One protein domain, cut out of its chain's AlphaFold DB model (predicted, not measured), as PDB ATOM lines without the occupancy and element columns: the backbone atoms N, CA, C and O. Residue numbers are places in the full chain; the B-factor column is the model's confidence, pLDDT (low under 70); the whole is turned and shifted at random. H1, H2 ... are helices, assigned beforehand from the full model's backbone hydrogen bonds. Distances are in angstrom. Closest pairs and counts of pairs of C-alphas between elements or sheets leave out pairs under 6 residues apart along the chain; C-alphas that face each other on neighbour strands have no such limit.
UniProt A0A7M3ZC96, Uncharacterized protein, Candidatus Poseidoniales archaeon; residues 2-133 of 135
ATOM      1  N   ILE A   2     -51.753  29.111  -4.042       86.19
ATOM      2  CA  ILE A   2     -50.322  28.817  -4.311       86.19
ATOM      3  C   ILE A   2     -49.614  29.971  -5.039       86.19
ATOM      4  O   ILE A   2     -48.548  30.393  -4.612       86.19
ATOM      5  N   ALA A   3     -50.236  30.540  -6.077       88.44
ATOM      6  CA  ALA A   3     -49.680  31.688  -6.799       88.44
ATOM      7  C   ALA A   3     -49.489  32.935  -5.913       88.44
ATOM      8  O   ALA A   3     -48.509  33.648  -6.082       88.44
ATOM      9  N   LEU A   4     -50.381  33.175  -4.943       85.81
ATOM     10  CA  LEU A   4     -50.270  34.296  -4.001       85.81
ATOM     11  C   LEU A   4     -49.119  34.081  -3.013       85.81
ATOM     12  O   LEU A   4     -48.352  35.002  -2.753       85.81
ATOM     13  N   VAL A   5     -48.958  32.853  -2.511       88.69
ATOM     14  CA  VAL A   5     -47.815  32.488  -1.659       88.69
ATOM     15  C   VAL A   5     -46.510  32.613  -2.444       88.69
ATOM     16  O   VAL A   5     -45.569  33.242  -1.970       88.69
ATOM     17  N   ALA A   6     -46.462  32.082  -3.668       90.19
ATOM     18  CA  ALA A   6     -45.298  32.197  -4.540       90.19
ATOM     19  C   ALA A   6     -44.963  33.661  -4.848       90.19
ATOM     20  O   ALA A   6     -43.800  34.045  -4.777       90.19
ATOM     21  N   TYR A   7     -45.971  34.493  -5.122       91.25
ATOM     22  CA  TYR A   7     -45.798  35.929  -5.322       91.25
ATOM     23  C   TYR A   7     -45.189  36.605  -4.090       91.25
ATOM     24  O   TYR A   7     -44.198  37.318  -4.224       91.25
ATOM     25  N   ALA A   8     -45.714  36.336  -2.890       87.69
ATOM     26  CA  ALA A   8     -45.174  36.890  -1.649       87.69
ATOM     27  C   ALA A   8     -43.707  36.480  -1.429       87.69
ATOM     28  O   ALA A   8     -42.864  37.324  -1.123       87.69
ATOM     29  N   VAL A   9     -43.382  35.203  -1.652       92.06
ATOM     30  CA  VAL A   9     -42.011  34.682  -1.532       92.06
ATOM     31  C   VAL A   9     -41.076  35.326  -2.551       92.06
ATOM     32  O   VAL A   9     -39.993  35.773  -2.181       92.06
ATOM     33  N   LEU A  10     -41.484  35.409  -3.819       92.19
ATOM     34  CA  LEU A  10     -40.680  36.011  -4.886       92.19
ATOM     35  C   LEU A  10     -40.456  37.506  -4.658       92.19
ATOM     36  O   LEU A  10     -39.357  37.997  -4.903       92.19
ATOM     37  N   LEU A  11     -41.464  38.220  -4.163       91.88
ATOM     38  CA  LEU A  11     -41.357  39.642  -3.851       91.88
ATOM     39  C   LEU A  11     -40.366  39.881  -2.708       91.88
ATOM     40  O   LEU A  11     -39.487  40.734  -2.822       91.88
ATOM     41  N   VAL A  12     -40.450  39.090  -1.637       92.38
ATOM     42  CA  VAL A  12     -39.495  39.173  -0.522       92.38
ATOM     43  C   VAL A  12     -38.086  38.785  -0.971       92.38
ATOM     44  O   VAL A  12     -37.134  39.498  -0.667       92.38
ATOM     45  N   MET A  13     -37.951  37.720  -1.767       92.75
ATOM     46  CA  MET A  13     -36.682  37.331  -2.392       92.75
ATOM     47  C   MET A  13     -36.087  38.458  -3.236       92.75
ATOM     48  O   MET A  13     -34.893  38.725  -3.135       92.75
ATOM     49  N   TYR A  14     -36.899  39.132  -4.053       92.12
ATOM     50  CA  TYR A  14     -36.454  40.244  -4.888       92.12
ATOM     51  C   TYR A  14     -35.887  41.393  -4.043       92.12
ATOM     52  O   TYR A  14     -34.804  41.903  -4.344       92.12
ATOM     53  N   ILE A  15     -36.579  41.766  -2.963       90.75
ATOM     54  CA  ILE A  15     -36.136  42.830  -2.053       90.75
ATOM     55  C   ILE A  15     -34.840  42.429  -1.333       90.75
ATOM     56  O   ILE A  15     -33.880  43.202  -1.332       90.75
ATOM     57  N   GLU A  16     -34.779  41.220  -0.769       88.81
ATOM     58  CA  GLU A  16     -33.600  40.713  -0.051       88.81
ATOM     59  C   GLU A  16     -32.377  40.588  -0.966       88.81
ATOM     60  O   GLU A  16     -31.281  41.007  -0.593       88.81
ATOM     61  N   LEU A  17     -32.558  40.073  -2.186       89.00
ATOM     62  CA  LEU A  17     -31.484  39.949  -3.169       89.00
ATOM     63  C   LEU A  17     -30.960  41.330  -3.578       89.00
ATOM     64  O   LEU A  17     -29.751  41.550  -3.588       89.00
ATOM     65  N   THR A  18     -31.859  42.278  -3.857       88.19
ATOM     66  CA  THR A  18     -31.484  43.648  -4.241       88.19
ATOM     67  C   THR A  18     -30.723  44.346  -3.113       88.19
ATOM     68  O   THR A  18     -29.659  44.924  -3.342       88.19
ATOM     69  N   ASN A  19     -31.210  44.234  -1.875       86.69
ATOM     70  CA  ASN A  19     -30.536  44.779  -0.697       86.69
ATOM     71  C   ASN A  19     -29.164  44.117  -0.466       86.69
ATOM     72  O   ASN A  19     -28.174  44.795  -0.176       86.69
ATOM     73  N   GLY A  20     -29.082  42.797  -0.659       82.69
ATOM     74  CA  GLY A  20     -27.841  42.029  -0.597       82.69
ATOM     75  C   GLY A  20     -26.799  42.503  -1.610       82.69
ATOM     76  O   GLY A  20     -25.644  42.716  -1.240       82.69
ATOM     77  N   VAL A  21     -27.207  42.740  -2.860       84.69
ATOM     78  CA  VAL A  21     -26.330  43.249  -3.926       84.69
ATOM     79  C   VAL A  21     -25.789  44.639  -3.591       84.69
ATOM     80  O   VAL A  21     -24.581  44.856  -3.694       84.69
ATOM     81  N   ILE A  22     -26.641  45.569  -3.143       83.31
ATOM     82  CA  ILE A  22     -26.216  46.934  -2.779       83.31
ATOM     83  C   ILE A  22     -25.166  46.886  -1.667       83.31
ATOM     84  O   ILE A  22     -24.106  47.508  -1.760       83.31
ATOM     85  N   ARG A  23     -25.435  46.109  -0.619       80.00
ATOM     86  CA  ARG A  23     -24.566  46.051   0.553       80.00
ATOM     87  C   ARG A  23     -23.268  45.275   0.280       80.00
ATOM     88  O   ARG A  23     -22.229  45.619   0.842       80.00
ATOM     89  N   PHE A  24     -23.294  44.282  -0.611       78.75
ATOM     90  CA  PHE A  24     -22.082  43.618  -1.102       78.75
ATOM     91  C   PHE A  24     -21.240  44.542  -1.994       78.75
ATOM     92  O   PHE A  24     -20.024  44.578  -1.849       78.75
ATOM     93  N   SER A  25     -21.871  45.348  -2.850       80.81
ATOM     94  CA  SER A  25     -21.189  46.340  -3.695       80.81
ATOM     95  C   SER A  25     -20.469  47.417  -2.868       80.81
ATOM     96  O   SER A  25     -19.321  47.773  -3.150       80.81
ATOM     97  N   MET A  26     -21.102  47.886  -1.787       79.06
ATOM     98  CA  MET A  26     -20.459  48.791  -0.826       79.06
ATOM     99  C   MET A  26     -19.273  48.129  -0.111       79.06
ATOM    100  O   MET A  26     -18.246  48.777   0.079       79.06
ATOM    101  N   LEU A  27     -19.384  46.843   0.248       78.31
ATOM    102  CA  LEU A  27     -18.286  46.085   0.856       78.31
ATOM    103  C   LEU A  27     -17.100  45.935  -0.106       78.31
ATOM    104  O   LEU A  27     -15.970  46.204   0.287       78.31
ATOM    105  N   ASP A  28     -17.353  45.549  -1.359       79.06
ATOM    106  CA  ASP A  28     -16.319  45.407  -2.392       79.06
ATOM    107  C   ASP A  28     -15.605  46.739  -2.668       79.06
ATOM    108  O   ASP A  28     -14.376  46.811  -2.719       79.06
ATOM    109  N   THR A  29     -16.373  47.831  -2.741       78.94
ATOM    110  CA  THR A  29     -15.817  49.175  -2.926       78.94
ATOM    111  C   THR A  29     -14.974  49.608  -1.727       78.94
ATOM    112  O   THR A  29     -13.858  50.070  -1.938       78.94
ATOM    113  N   SER A  30     -15.452  49.411  -0.493       74.06
ATOM    114  CA  SER A  30     -14.740  49.783   0.745       74.06
ATOM    115  C   SER A  30     -13.434  49.001   0.951       74.06
ATOM    116  O   SER A  30     -12.450  49.542   1.458       74.06
ATOM    117  N   ILE A  31     -13.399  47.740   0.502       74.81
ATOM    118  CA  ILE A  31     -12.189  46.912   0.423       74.81
ATOM    119  C   ILE A  31     -11.230  47.514  -0.615       74.81
ATOM    120  O   ILE A  31     -10.076  47.796  -0.310       74.81
ATOM    121  N   ARG A  32     -11.699  47.794  -1.834       78.69
ATOM    122  CA  ARG A  32     -10.850  48.337  -2.907       78.69
ATOM    123  C   ARG A  32     -10.284  49.732  -2.603       78.69
ATOM    124  O   ARG A  32      -9.171  50.025  -3.030       78.69
ATOM    125  N   THR A  33     -11.028  50.591  -1.903       77.38
ATOM    126  CA  THR A  33     -10.586  51.947  -1.517       77.38
ATOM    127  C   THR A  33      -9.704  51.965  -0.270       77.38
ATOM    128  O   THR A  33      -9.160  53.013   0.069       77.38
ATOM    129  N   GLY A  34      -9.526  50.823   0.402       66.12
ATOM    130  CA  GLY A  34      -8.738  50.723   1.628       66.12
ATOM    131  C   GLY A  34      -9.398  51.379   2.846       66.12
ATOM    132  O   GLY A  34      -8.728  51.559   3.860       66.12
ATOM    133  N   GLU A  35     -10.688  51.728   2.772       67.44
ATOM    134  CA  GLU A  35     -11.393  52.427   3.854       67.44
ATOM    135  C   GLU A  35     -11.714  51.515   5.046       67.44
ATOM    136  O   GLU A  35     -11.751  52.000   6.174       67.44
ATOM    137  N   VAL A  36     -11.915  50.203   4.850       55.91
ATOM    138  CA  VAL A  36     -12.174  49.264   5.958       55.91
ATOM    139  C   VAL A  36     -11.629  47.866   5.645       55.91
ATOM    140  O   VAL A  36     -12.225  47.100   4.892       55.91
ATOM    141  N   TYR A  37     -10.538  47.477   6.309       57.69
ATOM    142  CA  TYR A  37     -10.007  46.109   6.286       57.69
ATOM    143  C   TYR A  37      -9.786  45.574   7.702       57.69
ATOM    144  O   TYR A  37      -8.662  45.606   8.176       57.69
ATOM    145  N   VAL A  38     -10.813  45.026   8.366       55.41
ATOM    146  CA  VAL A  38     -10.619  43.955   9.381       55.41
ATOM    147  C   VAL A  38     -11.890  43.120   9.637       55.41
ATOM    148  O   VAL A  38     -12.108  42.622  10.739       55.41
ATOM    149  N   MET A  39     -12.786  42.939   8.659       62.00
ATOM    150  CA  MET A  39     -13.947  42.062   8.868       62.00
ATOM    151  C   MET A  39     -13.766  40.756   8.099       62.00
ATOM    152  O   MET A  39     -13.575  40.763   6.887       62.00
ATOM    153  N   ASN A  40     -13.797  39.624   8.811       62.81
ATOM    154  CA  ASN A  40     -13.692  38.290   8.220       62.81
ATOM    155  C   ASN A  40     -14.792  38.106   7.157       62.81
ATOM    156  O   ASN A  40     -15.948  37.832   7.495       62.81
ATOM    157  N   VAL A  41     -14.434  38.267   5.878       64.69
ATOM    158  CA  VAL A  41     -15.364  38.298   4.735       64.69
ATOM    159  C   VAL A  41     -16.235  37.043   4.696       64.69
ATOM    160  O   VAL A  41     -17.428  37.125   4.412       64.69
ATOM    161  N   LYS A  42     -15.683  35.890   5.103       68.25
ATOM    162  CA  LYS A  42     -16.427  34.627   5.219       68.25
ATOM    163  C   LYS A  42     -17.588  34.727   6.215       68.25
ATOM    164  O   LYS A  42     -18.694  34.306   5.900       68.25
ATOM    165  N   LYS A  43     -17.372  35.340   7.387       69.25
ATOM    166  CA  LYS A  43     -18.404  35.518   8.430       69.25
ATOM    167  C   LYS A  43     -19.536  36.428   7.953       69.25
ATOM    168  O   LYS A  43     -20.694  36.209   8.304       69.25
ATOM    169  N   VAL A  44     -19.201  37.441   7.157       68.25
ATOM    170  CA  VAL A  44     -20.175  38.348   6.544       68.25
ATOM    171  C   VAL A  44     -21.003  37.583   5.513       68.25
ATOM    172  O   VAL A  44     -22.223  37.535   5.649       68.25
ATOM    173  N   LEU A  45     -20.351  36.893   4.569       69.75
ATOM    174  CA  LEU A  45     -21.006  36.084   3.533       69.75
ATOM    175  C   LEU A  45     -21.972  35.043   4.114       69.75
ATOM    176  O   LEU A  45     -23.105  34.924   3.650       69.75
ATOM    177  N   THR A  46     -21.562  34.325   5.165       74.94
ATOM    178  CA  THR A  46     -22.412  33.321   5.820       74.94
ATOM    179  C   THR A  46     -23.685  33.937   6.401       74.94
ATOM    180  O   THR A  46     -24.761  33.366   6.248       74.94
ATOM    181  N   LYS A  47     -23.604  35.121   7.024       72.19
ATOM    182  CA  LYS A  47     -24.798  35.805   7.549       72.19
ATOM    183  C   LYS A  47     -25.769  36.211   6.440       72.19
ATOM    184  O   LYS A  47     -26.974  36.076   6.627       72.19
ATOM    185  N   TYR A  48     -25.261  36.656   5.291       72.12
ATOM    186  CA  TYR A  48     -26.115  36.961   4.139       72.12
ATOM    187  C   TYR A  48     -26.799  35.727   3.584       72.12
ATOM    188  O   TYR A  48     -27.996  35.766   3.320       72.12
ATOM    189  N   HIS A  49     -26.059  34.630   3.443       77.25
ATOM    190  CA  HIS A  49     -26.624  33.397   2.917       77.25
ATOM    191  C   HIS A  49     -27.741  32.853   3.822       77.25
ATOM    192  O   HIS A  49     -28.724  32.305   3.330       77.25
ATOM    193  N   ILE A  50     -27.615  33.036   5.140       80.38
ATOM    194  CA  ILE A  50     -28.675  32.691   6.091       80.38
ATOM    195  C   ILE A  50     -29.886  33.626   5.929       80.38
ATOM    196  O   ILE A  50     -31.011  33.135   5.868       80.38
ATOM    197  N   SER A  51     -29.685  34.946   5.800       78.31
ATOM    198  CA  SER A  51     -30.784  35.910   5.576       78.31
ATOM    199  C   SER A  51     -31.565  35.611   4.294       78.31
ATOM    200  O   SER A  51     -32.794  35.581   4.311       78.31
ATOM    201  N   LEU A  52     -30.852  35.290   3.207       84.38
ATOM    202  CA  LEU A  52     -31.430  34.979   1.897       84.38
ATOM    203  C   LEU A  52     -32.379  33.769   1.929       84.38
ATOM    204  O   LEU A  52     -33.219  33.628   1.051       84.38
ATOM    205  N   VAL A  53     -32.243  32.884   2.921       85.06
ATOM    206  CA  VAL A  53     -33.084  31.688   3.072       85.06
ATOM    207  C   VAL A  53     -34.148  31.879   4.153       85.06
ATOM    208  O   VAL A  53     -35.300  31.499   3.950       85.06
ATOM    209  N   ILE A  54     -33.795  32.475   5.296       86.56
ATOM    210  CA  ILE A  54     -34.719  32.617   6.430       86.56
ATOM    211  C   ILE A  54     -35.835  33.621   6.122       86.56
ATOM    212  O   ILE A  54     -36.998  33.335   6.406       86.56
ATOM    213  N   THR A  55     -35.520  34.774   5.532       88.69
ATOM    214  CA  THR A  55     -36.521  35.828   5.313       88.69
ATOM    215  C   THR A  55     -37.652  35.386   4.368       88.69
ATOM    216  O   THR A  55     -38.822  35.536   4.734       88.69
ATOM    217  N   PRO A  56     -37.373  34.756   3.210       88.56
ATOM    218  CA  PRO A  56     -38.421  34.210   2.345       88.56
ATOM    219  C   PRO A  56     -39.205  33.067   2.989       88.56
ATOM    220  O   PRO A  56     -40.399  32.929   2.736       88.56
ATOM    221  N   LEU A  57     -38.558  32.256   3.832       90.25
ATOM    222  CA  LEU A  57     -39.225  31.172   4.551       90.25
ATOM    223  C   LEU A  57     -40.263  31.719   5.540       90.25
ATOM    224  O   LEU A  57     -41.390  31.226   5.586       90.25
ATOM    225  N   ILE A  58     -39.909  32.769   6.289       88.38
ATOM    226  CA  ILE A  58     -40.844  33.466   7.181       88.38
ATOM    227  C   ILE A  58     -41.990  34.072   6.366       88.38
ATOM    228  O   ILE A  58     -43.152  33.910   6.735       88.38
ATOM    229  N   ALA A  59     -41.688  34.716   5.235       88.44
ATOM    230  CA  ALA A  59     -42.712  35.272   4.354       88.44
ATOM    231  C   ALA A  59     -43.681  34.201   3.831       88.44
ATOM    232  O   ALA A  59     -44.894  34.413   3.854       88.44
ATOM    233  N   ALA A  60     -43.167  33.037   3.423       89.75
ATOM    234  CA  ALA A  60     -43.981  31.901   3.001       89.75
ATOM    235  C   ALA A  60     -44.912  31.442   4.128       89.75
ATOM    236  O   ALA A  60     -46.117  31.315   3.919       89.75
ATOM    237  N   ALA A  61     -44.368  31.256   5.335       90.06
ATOM    238  CA  ALA A  61     -45.136  30.826   6.497       90.06
ATOM    239  C   ALA A  61     -46.257  31.819   6.840       90.06
ATOM    240  O   ALA A  61     -47.415  31.422   6.978       90.06
ATOM    241  N   VAL A  62     -45.939  33.116   6.917       88.19
ATOM    242  CA  VAL A  62     -46.915  34.170   7.231       88.19
ATOM    243  C   VAL A  62     -47.995  34.262   6.152       88.19
ATOM    244  O   VAL A  62     -49.181  34.328   6.484       88.19
ATOM    245  N   ALA A  63     -47.623  34.218   4.871       87.50
ATOM    246  CA  ALA A  63     -48.578  34.251   3.765       87.50
ATOM    247  C   ALA A  63     -49.517  33.035   3.792       87.50
ATOM    248  O   ALA A  63     -50.731  33.190   3.659       87.50
ATOM    249  N   THR A  64     -48.981  31.833   4.020       89.12
ATOM    250  CA  THR A  64     -49.788  30.614   4.135       89.12
ATOM    251  C   THR A  64     -50.761  30.703   5.304       89.12
ATOM    252  O   THR A  64     -51.950  30.473   5.100       89.12
ATOM    253  N   ILE A  65     -50.297  31.089   6.497       86.94
ATOM    254  CA  ILE A  65     -51.163  31.243   7.677       86.94
ATOM    255  C   ILE A  65     -52.287  32.238   7.380       86.94
ATOM    256  O   ILE A  65     -53.455  31.928   7.595       86.94
ATOM    257  N   THR A  66     -51.951  33.397   6.813       85.25
ATOM    258  CA  THR A  66     -52.918  34.460   6.501       85.25
ATOM    259  C   THR A  66     -53.996  33.986   5.521       85.25
ATOM    260  O   THR A  66     -55.177  34.253   5.723       85.25
ATOM    261  N   LEU A  67     -53.626  33.225   4.489       84.25
ATOM    262  CA  LEU A  67     -54.575  32.705   3.495       84.25
ATOM    263  C   LEU A  67     -55.449  31.548   4.010       84.25
ATOM    264  O   LEU A  67     -56.488  31.256   3.407       84.25
ATOM    265  N   LEU A  68     -55.039  30.882   5.093       85.69
ATOM    266  CA  LEU A  68     -55.828  29.835   5.749       85.69
ATOM    267  C   LEU A  68     -56.941  30.413   6.630       85.69
ATOM    268  O   LEU A  68     -57.965  29.760   6.812       85.69
ATOM    269  N   PHE A  69     -56.797  31.646   7.126       82.88
ATOM    270  CA  PHE A  69     -57.817  32.275   7.974       82.88
ATOM    271  C   PHE A  69     -59.189  32.365   7.302       82.88
ATOM    272  O   PHE A  69     -60.202  32.172   7.969       82.88
ATOM    273  N   LYS A  70     -59.233  32.596   5.985       85.94
ATOM    274  CA  LYS A  70     -60.480  32.594   5.208       85.94
ATOM    275  C   LYS A  70     -61.251  31.279   5.372       85.94
ATOM    276  O   LYS A  70     -62.445  31.306   5.660       85.94
ATOM    277  N   ASP A  71     -60.560  30.147   5.232       85.81
ATOM    278  CA  ASP A  71     -61.173  28.815   5.296       85.81
ATOM    279  C   ASP A  71     -61.661  28.510   6.717       85.81
ATOM    280  O   ASP A  71     -62.740  27.952   6.905       85.81
ATOM    281  N   VAL A  72     -60.902  28.949   7.729       85.81
ATOM    282  CA  VAL A  72     -61.279  28.816   9.144       85.81
ATOM    283  C   VAL A  72     -62.540  29.623   9.461       85.81
ATOM    284  O   VAL A  72     -63.451  29.105  10.106       85.81
ATOM    285  N   ILE A  73     -62.617  30.876   9.002       86.44
ATOM    286  CA  ILE A  73     -63.771  31.753   9.250       86.44
ATOM    287  C   ILE A  73     -65.012  31.222   8.529       86.44
ATOM    288  O   ILE A  73     -66.065  31.107   9.155       86.44
ATOM    289  N   SER A  74     -64.892  30.863   7.246       86.12
ATOM    290  CA  SER A  74     -66.010  30.285   6.490       86.12
ATOM    291  C   SER A  74     -66.507  28.991   7.145       86.12
ATOM    292  O   SER A  74     -67.702  28.852   7.407       86.12
ATOM    293  N   GLY A  75     -65.591  28.094   7.534       87.81
ATOM    294  CA  GLY A  75     -65.930  26.849   8.221       87.81
ATOM    295  C   GLY A  75     -66.636  27.068   9.561       87.81
ATOM    296  O   GLY A  75     -67.632  26.405   9.843       87.81
ATOM    297  N   ALA A  76     -66.178  28.029  10.368       89.38
ATOM    298  CA  ALA A  76     -66.819  28.365  11.640       89.38
ATOM    299  C   ALA A  76     -68.238  28.930  11.451       89.38
ATOM    300  O   ALA A  76     -69.151  28.567  12.192       89.38
ATOM    301  N   VAL A  77     -68.443  29.792  10.450       89.88
ATOM    302  CA  VAL A  77     -69.768  30.347  10.119       89.88
ATOM    303  C   VAL A  77     -70.688  29.276   9.524       89.88
ATOM    304  O   VAL A  77     -71.890  29.286   9.798       89.88
ATOM    305  N   GLY A  78     -70.129  28.315   8.785       89.62
ATOM    306  CA  GLY A  78     -70.863  27.205   8.170       89.62
ATOM    307  C   GLY A  78     -71.580  26.305   9.172       89.62
ATOM    308  O   GLY A  78     -72.597  25.712   8.827       89.62
ATOM    309  N   ILE A  79     -71.128  26.272  10.431       91.00
ATOM    310  CA  ILE A  79     -71.807  25.552  11.524       91.00
ATOM    311  C   ILE A  79     -73.185  26.167  11.833       91.00
ATOM    312  O   ILE A  79     -74.091  25.465  12.277       91.00
ATOM    313  N   PHE A  80     -73.357  27.472  11.597       93.44
ATOM    314  CA  PHE A  80     -74.589  28.204  11.906       93.44
ATOM    315  C   PHE A  80     -75.443  28.481  10.665       93.44
ATOM    316  O   PHE A  80     -76.669  28.436  10.744       93.44
ATOM    317  N   SER A  81     -74.813  28.807   9.532       91.81
ATOM    318  CA  SER A  81     -75.496  29.139   8.279       91.81
ATOM    319  C   SER A  81     -74.627  28.798   7.072       91.81
ATOM    320  O   SER A  81     -73.637  29.476   6.785       91.81
ATOM    321  N   GLU A  82     -75.053  27.784   6.321       89.62
ATOM    322  CA  GLU A  82     -74.390  27.334   5.093       89.62
ATOM    323  C   GLU A  82     -74.389  28.425   4.010       89.62
ATOM    324  O   GLU A  82     -73.359  28.705   3.403       89.62
ATOM    325  N   ILE A  83     -75.512  29.129   3.835       89.44
ATOM    326  CA  ILE A  83     -75.655  30.196   2.830       89.44
ATOM    327  C   ILE A  83     -74.714  31.363   3.137       89.44
ATOM    328  O   ILE A  83     -74.130  31.962   2.234       89.44
ATOM    329  N   THR A  84     -74.564  31.713   4.414       87.62
ATOM    330  CA  THR A  84     -73.663  32.797   4.818       87.62
ATOM    331  C   THR A  84     -72.209  32.388   4.610       87.62
ATOM    332  O   THR A  84     -71.448  33.176   4.057       87.62
ATOM    333  N   ALA A  85     -71.833  31.161   4.976       86.88
ATOM    334  CA  ALA A  85     -70.484  30.643   4.763       86.88
ATOM    335  C   ALA A  85     -70.080  30.646   3.282       86.88
ATOM    336  O   ALA A  85     -69.024  31.176   2.945       86.88
ATOM    337  N   LEU A  86     -70.965  30.187   2.391       88.00
ATOM    338  CA  LEU A  86     -70.728  30.180   0.942       88.00
ATOM    339  C   LEU A  86     -70.415  31.586   0.406       88.00
ATOM    340  O   LEU A  86     -69.475  31.783  -0.359       88.00
ATOM    341  N   ARG A  87     -71.136  32.603   0.893       87.56
ATOM    342  CA  ARG A  87     -70.887  34.005   0.520       87.56
ATOM    343  C   ARG A  87     -69.573  34.550   1.078       87.56
ATOM    344  O   ARG A  87     -68.951  35.385   0.427       87.56
ATOM    345  N   LEU A  88     -69.148  34.122   2.271       86.31
ATOM    346  CA  LEU A  88     -67.832  34.484   2.812       86.31
ATOM    347  C   LEU A  88     -66.698  33.797   2.043       86.31
ATOM    348  O   LEU A  88     -65.647  34.402   1.834       86.31
ATOM    349  N   GLU A  89     -66.908  32.563   1.598       83.81
ATOM    350  CA  GLU A  89     -65.946  31.832   0.779       83.81
ATOM    351  C   GLU A  89     -65.773  32.465  -0.608       83.81
ATOM    352  O   GLU A  89     -64.651  32.592  -1.102       83.81
ATOM    353  N   GLU A  90     -66.853  32.961  -1.202       83.88
ATOM    354  CA  GLU A  90     -66.804  33.719  -2.456       83.88
ATOM    355  C   GLU A  90     -66.349  35.179  -2.267       83.88
ATOM    356  O   GLU A  90     -66.064  35.876  -3.242       83.88
ATOM    357  N   SER A  91     -66.238  35.661  -1.023       83.06
ATOM    358  CA  SER A  91     -65.905  37.059  -0.750       83.06
ATOM    359  C   SER A  91     -64.444  37.384  -1.053       83.06
ATOM    360  O   SER A  91     -63.505  36.912  -0.402       83.06
ATOM    361  N   VAL A  92     -64.265  38.291  -2.013       74.56
ATOM    362  CA  VAL A  92     -62.966  38.874  -2.374       74.56
ATOM    363  C   VAL A  92     -62.464  39.823  -1.285       74.56
ATOM    364  O   VAL A  92     -61.259  39.921  -1.053       74.56
ATOM    365  N   GLU A  93     -63.367  40.501  -0.575       77.00
ATOM    366  CA  GLU A  93     -63.015  41.414   0.518       77.00
ATOM    367  C   GLU A  93     -62.381  40.666   1.693       77.00
ATOM    368  O   GLU A  93     -61.425  41.154   2.301       77.00
ATOM    369  N   LEU A  94     -62.874  39.456   1.980       75.75
ATOM    370  CA  LEU A  94     -62.336  38.596   3.033       75.75
ATOM    371  C   LEU A  94     -60.937  38.081   2.694       75.75
ATOM    372  O   LEU A  94     -60.074  38.011   3.567       75.75
ATOM    373  N   GLU A  95     -60.696  37.780   1.421       77.00
ATOM    374  CA  GLU A  95     -59.391  37.323   0.947       77.00
ATOM    375  C   GLU A  95     -58.358  38.454   0.854       77.00
ATOM    376  O   GLU A  95     -57.182  38.232   1.141       77.00
ATOM    377  N   SER A  96     -58.780  39.667   0.483       78.69
ATOM    378  CA  SER A  96     -57.871  40.787   0.204       78.69
ATOM    379  C   SER A  96     -57.768  41.798   1.349       78.69
ATOM    380  O   SER A  96     -56.701  41.945   1.938       78.69
ATOM    381  N   VAL A  97     -58.852  42.491   1.701       82.31
ATOM    382  CA  VAL A  97     -58.832  43.589   2.681       82.31
ATOM    383  C   VAL A  97     -58.671  43.046   4.098       82.31
ATOM    384  O   VAL A  97     -57.742  43.427   4.816       82.31
ATOM    385  N   TYR A  98     -59.540  42.114   4.490       83.12
ATOM    386  CA  TYR A  98     -59.494  41.534   5.831       83.12
ATOM    387  C   TYR A  98     -58.294  40.601   6.007       83.12
ATOM    388  O   TYR A  98     -57.684  40.604   7.073       83.12
ATOM    389  N   GLY A  99     -57.894  39.879   4.954       81.38
ATOM    390  CA  GLY A  99     -56.666  39.081   4.945       81.38
ATOM    391  C   GLY A  99     -55.421  39.921   5.248       81.38
ATOM    392  O   GLY A  99     -54.636  39.561   6.125       81.38
ATOM    393  N   VAL A 100     -55.265  41.084   4.603       83.38
ATOM    394  CA  VAL A 100     -54.142  41.999   4.875       83.38
ATOM    395  C   VAL A 100     -54.197  42.547   6.301       83.38
ATOM    396  O   VAL A 100     -53.183  42.519   6.997       83.38
ATOM    397  N   ALA A 101     -55.361  43.011   6.762       87.38
ATOM    398  CA  ALA A 101     -55.516  43.535   8.122       87.38
ATOM    399  C   ALA A 101     -55.197  42.481   9.198       87.38
ATOM    400  O   ALA A 101     -54.564  42.769  10.213       87.38
ATOM    401  N   LEU A 102     -55.601  41.236   8.960       84.38
ATOM    402  CA  LEU A 102     -55.356  40.132   9.876       84.38
ATOM    403  C   LEU A 102     -53.875  39.720   9.858       84.38
ATOM    404  O   LEU A 102     -53.279  39.519  10.919       84.38
ATOM    405  N   GLY A 103     -53.249  39.673   8.679       84.44
ATOM    406  CA  GLY A 103     -51.819  39.401   8.537       84.44
ATOM    407  C   GLY A 103     -50.946  40.442   9.247       84.44
ATOM    408  O   GLY A 103     -50.022  40.077   9.978       84.44
ATOM    409  N   THR A 104     -51.263  41.734   9.107       88.75
ATOM    410  CA  THR A 104     -50.525  42.799   9.806       88.75
ATOM    411  C   THR A 104     -50.702  42.698  11.317       88.75
ATOM    412  O   THR A 104     -49.709  42.764  12.042       88.75
ATOM    413  N   MET A 105     -51.922  42.449  11.800       89.69
ATOM    414  CA  MET A 105     -52.190  42.242  13.225       89.69
ATOM    415  C   MET A 105     -51.343  41.100  13.812       89.69
ATOM    416  O   MET A 105     -50.740  41.276  14.870       89.69
ATOM    417  N   ILE A 106     -51.247  39.953  13.128       86.38
ATOM    418  CA  ILE A 106     -50.435  38.812  13.590       86.38
ATOM    419  C   ILE A 106     -48.960  39.197  13.711       86.38
ATOM    420  O   ILE A 106     -48.332  38.910  14.732       86.38
ATOM    421  N   VAL A 107     -48.403  39.863  12.695       88.25
ATOM    422  CA  VAL A 107     -47.003  40.308  12.722       88.25
ATOM    423  C   VAL A 107     -46.772  41.277  13.882       88.25
ATOM    424  O   VAL A 107     -45.805  41.115  14.624       88.25
ATOM    425  N   PHE A 108     -47.681  42.231  14.096       93.06
ATOM    426  CA  PHE A 108     -47.595  43.168  15.218       93.06
ATOM    427  C   PHE A 108     -47.635  42.463  16.575       93.06
ATOM    428  O   PHE A 108     -46.822  42.784  17.442       93.06
ATOM    429  N   LEU A 109     -48.525  41.487  16.760       92.31
ATOM    430  CA  LEU A 109     -48.608  40.714  18.001       92.31
ATOM    431  C   LEU A 109     -47.335  39.899  18.250       92.31
ATOM    432  O   LEU A 109     -46.814  39.912  19.364       92.31
ATOM    433  N   LEU A 110     -46.798  39.237  17.222       89.69
ATOM    434  CA  LEU A 110     -45.543  38.490  17.336       89.69
ATOM    435  C   LEU A 110     -44.382  39.403  17.733       89.69
ATOM    436  O   LEU A 110     -43.636  39.085  18.660       89.69
ATOM    437  N   VAL A 111     -44.253  40.557  17.074       89.75
ATOM    438  CA  VAL A 111     -43.228  41.549  17.412       89.75
ATOM    439  C   VAL A 111     -43.425  42.049  18.844       89.75
ATOM    440  O   VAL A 111     -42.467  42.062  19.611       89.75
ATOM    441  N   ALA A 112     -44.652  42.379  19.251       93.50
ATOM    442  CA  ALA A 112     -44.944  42.827  20.611       93.50
ATOM    443  C   ALA A 112     -44.530  41.791  21.669       93.50
ATOM    444  O   ALA A 112     -43.876  42.150  22.646       93.50
ATOM    445  N   VAL A 113     -44.834  40.506  21.456       94.12
ATOM    446  CA  VAL A 113     -44.421  39.419  22.363       94.12
ATOM    447  C   VAL A 113     -42.898  39.323  22.457       94.12
ATOM    448  O   VAL A 113     -42.356  39.236  23.559       94.12
ATOM    449  N   VAL A 114     -42.195  39.386  21.321       92.81
ATOM    450  CA  VAL A 114     -40.723  39.351  21.277       92.81
ATOM    451  C   VAL A 114     -40.112  40.528  22.045       92.81
ATOM    452  O   VAL A 114     -39.134  40.340  22.771       92.81
ATOM    453  N   PHE A 115     -40.693  41.723  21.910       90.56
ATOM    454  CA  PHE A 115     -40.247  42.924  22.615       90.56
ATOM    455  C   PHE A 115     -40.517  42.857  24.120       90.56
ATOM    456  O   PHE A 115     -39.616  43.137  24.906       90.56
ATOM    457  N   VAL A 116     -41.721  42.448  24.535       93.44
ATOM    458  CA  VAL A 116     -42.082  42.311  25.959       93.44
ATOM    459  C   VAL A 116     -41.207  41.273  26.658       93.44
ATOM    460  O   VAL A 116     -40.842  41.447  27.818       93.44
ATOM    461  N   ALA A 117     -40.825  40.209  25.956       92.88
ATOM    462  CA  ALA A 117     -39.946  39.179  26.490       92.88
ATOM    463  C   ALA A 117     -38.447  39.568  26.505       92.88
ATOM    464  O   ALA A 117     -37.613  38.738  26.876       92.88
ATOM    465  N   ASP A 118     -38.094  40.796  26.099       89.56
ATOM    466  CA  ASP A 118     -36.719  41.316  26.008       89.56
ATOM    467  C   ASP A 118     -35.752  40.369  25.262       89.56
ATOM    468  O   ASP A 118     -34.557  40.263  25.553       89.56
ATOM    469  N   LEU A 119     -36.265  39.638  24.264       86.31
ATOM    470  CA  LEU A 119     -35.428  38.789  23.411       86.31
ATOM    471  C   LEU A 119     -34.310  39.579  22.706       86.31
ATOM    472  O   LEU A 119     -33.188  39.067  22.655       86.31
ATOM    473  N   PRO A 120     -34.554  40.798  22.177       81.94
ATOM    474  CA  PRO A 120     -33.507  41.573  21.522       81.94
ATOM    475  C   PRO A 120     -32.364  41.932  22.477       81.94
ATOM    476  O   PRO A 120     -31.201  41.730  22.121       81.94
ATOM    477  N   GLY A 121     -32.680  42.407  23.689       83.56
ATOM    478  CA  GLY A 121     -31.687  42.789  24.695       83.56
ATOM    479  C   GLY A 121     -30.871  41.592  25.175       83.56
ATOM    480  O   GLY A 121     -29.641  41.654  25.242       83.56
ATOM    481  N   ARG A 122     -31.526  40.445  25.395       85.00
ATOM    482  CA  ARG A 122     -30.846  39.182  25.724       85.00
ATOM    483  C   ARG A 122     -29.889  38.730  24.624       85.00
ATOM    484  O   ARG A 122     -28.754  38.362  24.923       85.00
ATOM    485  N   TYR A 123     -30.310  38.792  23.362       83.31
ATOM    486  CA  TYR A 123     -29.459  38.417  22.232       83.31
ATOM    487  C   TYR A 123     -28.256  39.360  22.077       83.31
ATOM    488  O   TYR A 123     -27.151  38.898  21.787       83.31
ATOM    489  N   GLN A 124     -28.442  40.665  22.301       81.00
ATOM    490  CA  GLN A 124     -27.347  41.644  22.303       81.00
ATOM    491  C   GLN A 124     -26.342  41.352  23.421       81.00
ATOM    492  O   GLN A 124     -25.160  41.161  23.134       81.00
ATOM    493  N   LYS A 125     -26.820  41.174  24.658       82.75
ATOM    494  CA  LYS A 125     -25.974  40.880  25.822       82.75
ATOM    495  C   LYS A 125     -25.195  39.569  25.677       82.75
ATOM    496  O   LYS A 125     -24.021  39.514  26.030       82.75
ATOM    497  N   MET A 126     -25.812  38.518  25.129       81.94
ATOM    498  CA  MET A 126     -25.108  37.262  24.824       81.94
ATOM    499  C   MET A 126     -23.986  37.475  23.805       81.94
ATOM    500  O   MET A 126     -22.921  36.878  23.925       81.94
ATOM    501  N   ARG A 127     -24.205  38.330  22.802       76.75
ATOM    502  CA  ARG A 127     -23.209  38.607  21.762       76.75
ATOM    503  C   ARG A 127     -22.026  39.421  22.290       76.75
ATOM    504  O   ARG A 127     -20.907  39.183  21.849       76.75
ATOM    505  N   GLU A 128     -22.281  40.343  23.213       78.75
ATOM    506  CA  GLU A 128     -21.265  41.176  23.872       78.75
ATOM    507  C   GLU A 128     -20.469  40.396  24.934       78.75
ATOM    508  O   GLU A 128     -19.247  40.507  24.989       78.75
ATOM    509  N   GLY A 129     -21.127  39.534  25.719       73.00
ATOM    510  CA  GLY A 129     -20.456  38.698  26.726       73.00
ATOM    511  C   GLY A 129     -19.535  37.623  26.136       73.00
ATOM    512  O   GLY A 129     -18.542  37.246  26.754       73.00
ATOM    513  N   ILE A 130     -19.825  37.153  24.918       58.66
ATOM    514  CA  ILE A 130     -18.911  36.272  24.177       58.66
ATOM    515  C   ILE A 130     -17.649  37.042  23.759       58.66
ATOM    516  O   ILE A 130     -16.555  36.514  23.912       58.66
ATOM    517  N   SER A 131     -17.762  38.297  23.302       54.25
ATOM    518  CA  SER A 131     -16.581  39.074  22.886       54.25
ATOM    519  C   SER A 131     -15.635  39.457  24.026       54.25
ATOM    520  O   SER A 131     -14.457  39.643  23.766       54.25
ATOM    521  N   SER A 132     -16.113  39.551  25.271       53.03
ATOM    522  CA  SER A 132     -15.273  39.880  26.435       53.03
ATOM    523  C   SER A 132     -14.554  38.678  27.058       53.03
ATOM    524  O   SER A 132     -13.831  38.852  28.030       53.03
ATOM    525  N   THR A 133     -14.811  37.458  26.576       54.06
ATOM    526  CA  THR A 133     -14.160  36.228  27.075       54.06
ATOM    527  C   THR A 133     -12.987  35.800  26.177       54.06
ATOM    528  O   THR A 133     -12.220  34.921  26.551       54.06
TER     529      THR A 133
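This is residues 2 to 133 of the 135 residues of an uncharacterized protein of Candidatus Poseidoniales archaeon (UniProt A0A7M3ZC96). Two long helices, H1 and H2, form a long helical hairpin; H2 reaches past H1, and at its far end the short helix H3 folds back on it. H4 then crosses H2 at a steep tilt and leads away from the hairpin, and residues 108 to 133, with the end of H4 and the whole of H5, stick out as a free arm. The printed part has 132 residues with five named helices, in the order H1 H2 H3 H4 H5, and no named strand; the class is all helix. The whole is only just extended, close to loose, with a radius of gyration of the C-alphas of 21.5 A and spans of 69 by 32 by 18 A.

The hub is H2, residues 41 to 78, which touches three other helices. With residues 48 to 64 alone it touches H1, residues 2 to 32; they run opposite ways at a shallow tilt of 19 degrees, a hairpin whose closest C-alphas, those of Val 9 and Pro 56, are 5.3 A apart. With residues 70 to 78 alone H2 touches H3, residues 82 to 89, also a hairpin, at a shallow tilt of 25 degrees, opposite ways; the closest C-alphas, those of Ser 74 and Ala 85, are 4.8 A apart. H4, residues 92 to 116, touches residues 62 to 70 of H2 with its residues 94 to 103 alone, at a steep tilt of 53 degrees, opposite ways; the closest C-alphas, those of Thr 66 and Gly 103, are 5.5 A apart. H4 has a kink of 33 degrees near residue 99. H5, residues 119 to 131, touches no helix; it is close to H4 but not clearly touching, the closest C-alphas, those of Val 114 and Pro 120, being 7.6 A apart. H1 and H4 are apart, as are H2 and H5. Every O i to N i+4 pair is within hydrogen-bond range in H1 and H3; in H2 30 of 34 are, in H4 19 of 21 and in H5 8 of 9.

H2 is the longest helix, 56.7 A from C-alpha 41 at (-15.364, 38.298, 4.735) to C-alpha 78 at (-70.863, 27.205, 8.170). H1 is 44.1 A long and begins at C-alpha 2, (-50.322, 28.817, -4.311). H4 measures 35.4 A, H5 18.9 A and H3 10.5 A. H5 ends at C-alpha 131, (-16.581, 39.074, 22.886).

The two C-alphas farthest apart, those of Gly 34 and Ser 81, are 70.5 A apart. The printed part has no cut. The link from H1 to H2 is short, and the other three are tight. The mean pLDDT of the printed part is 82.5; residues 34 to 45 and 130 to 133 are under 70.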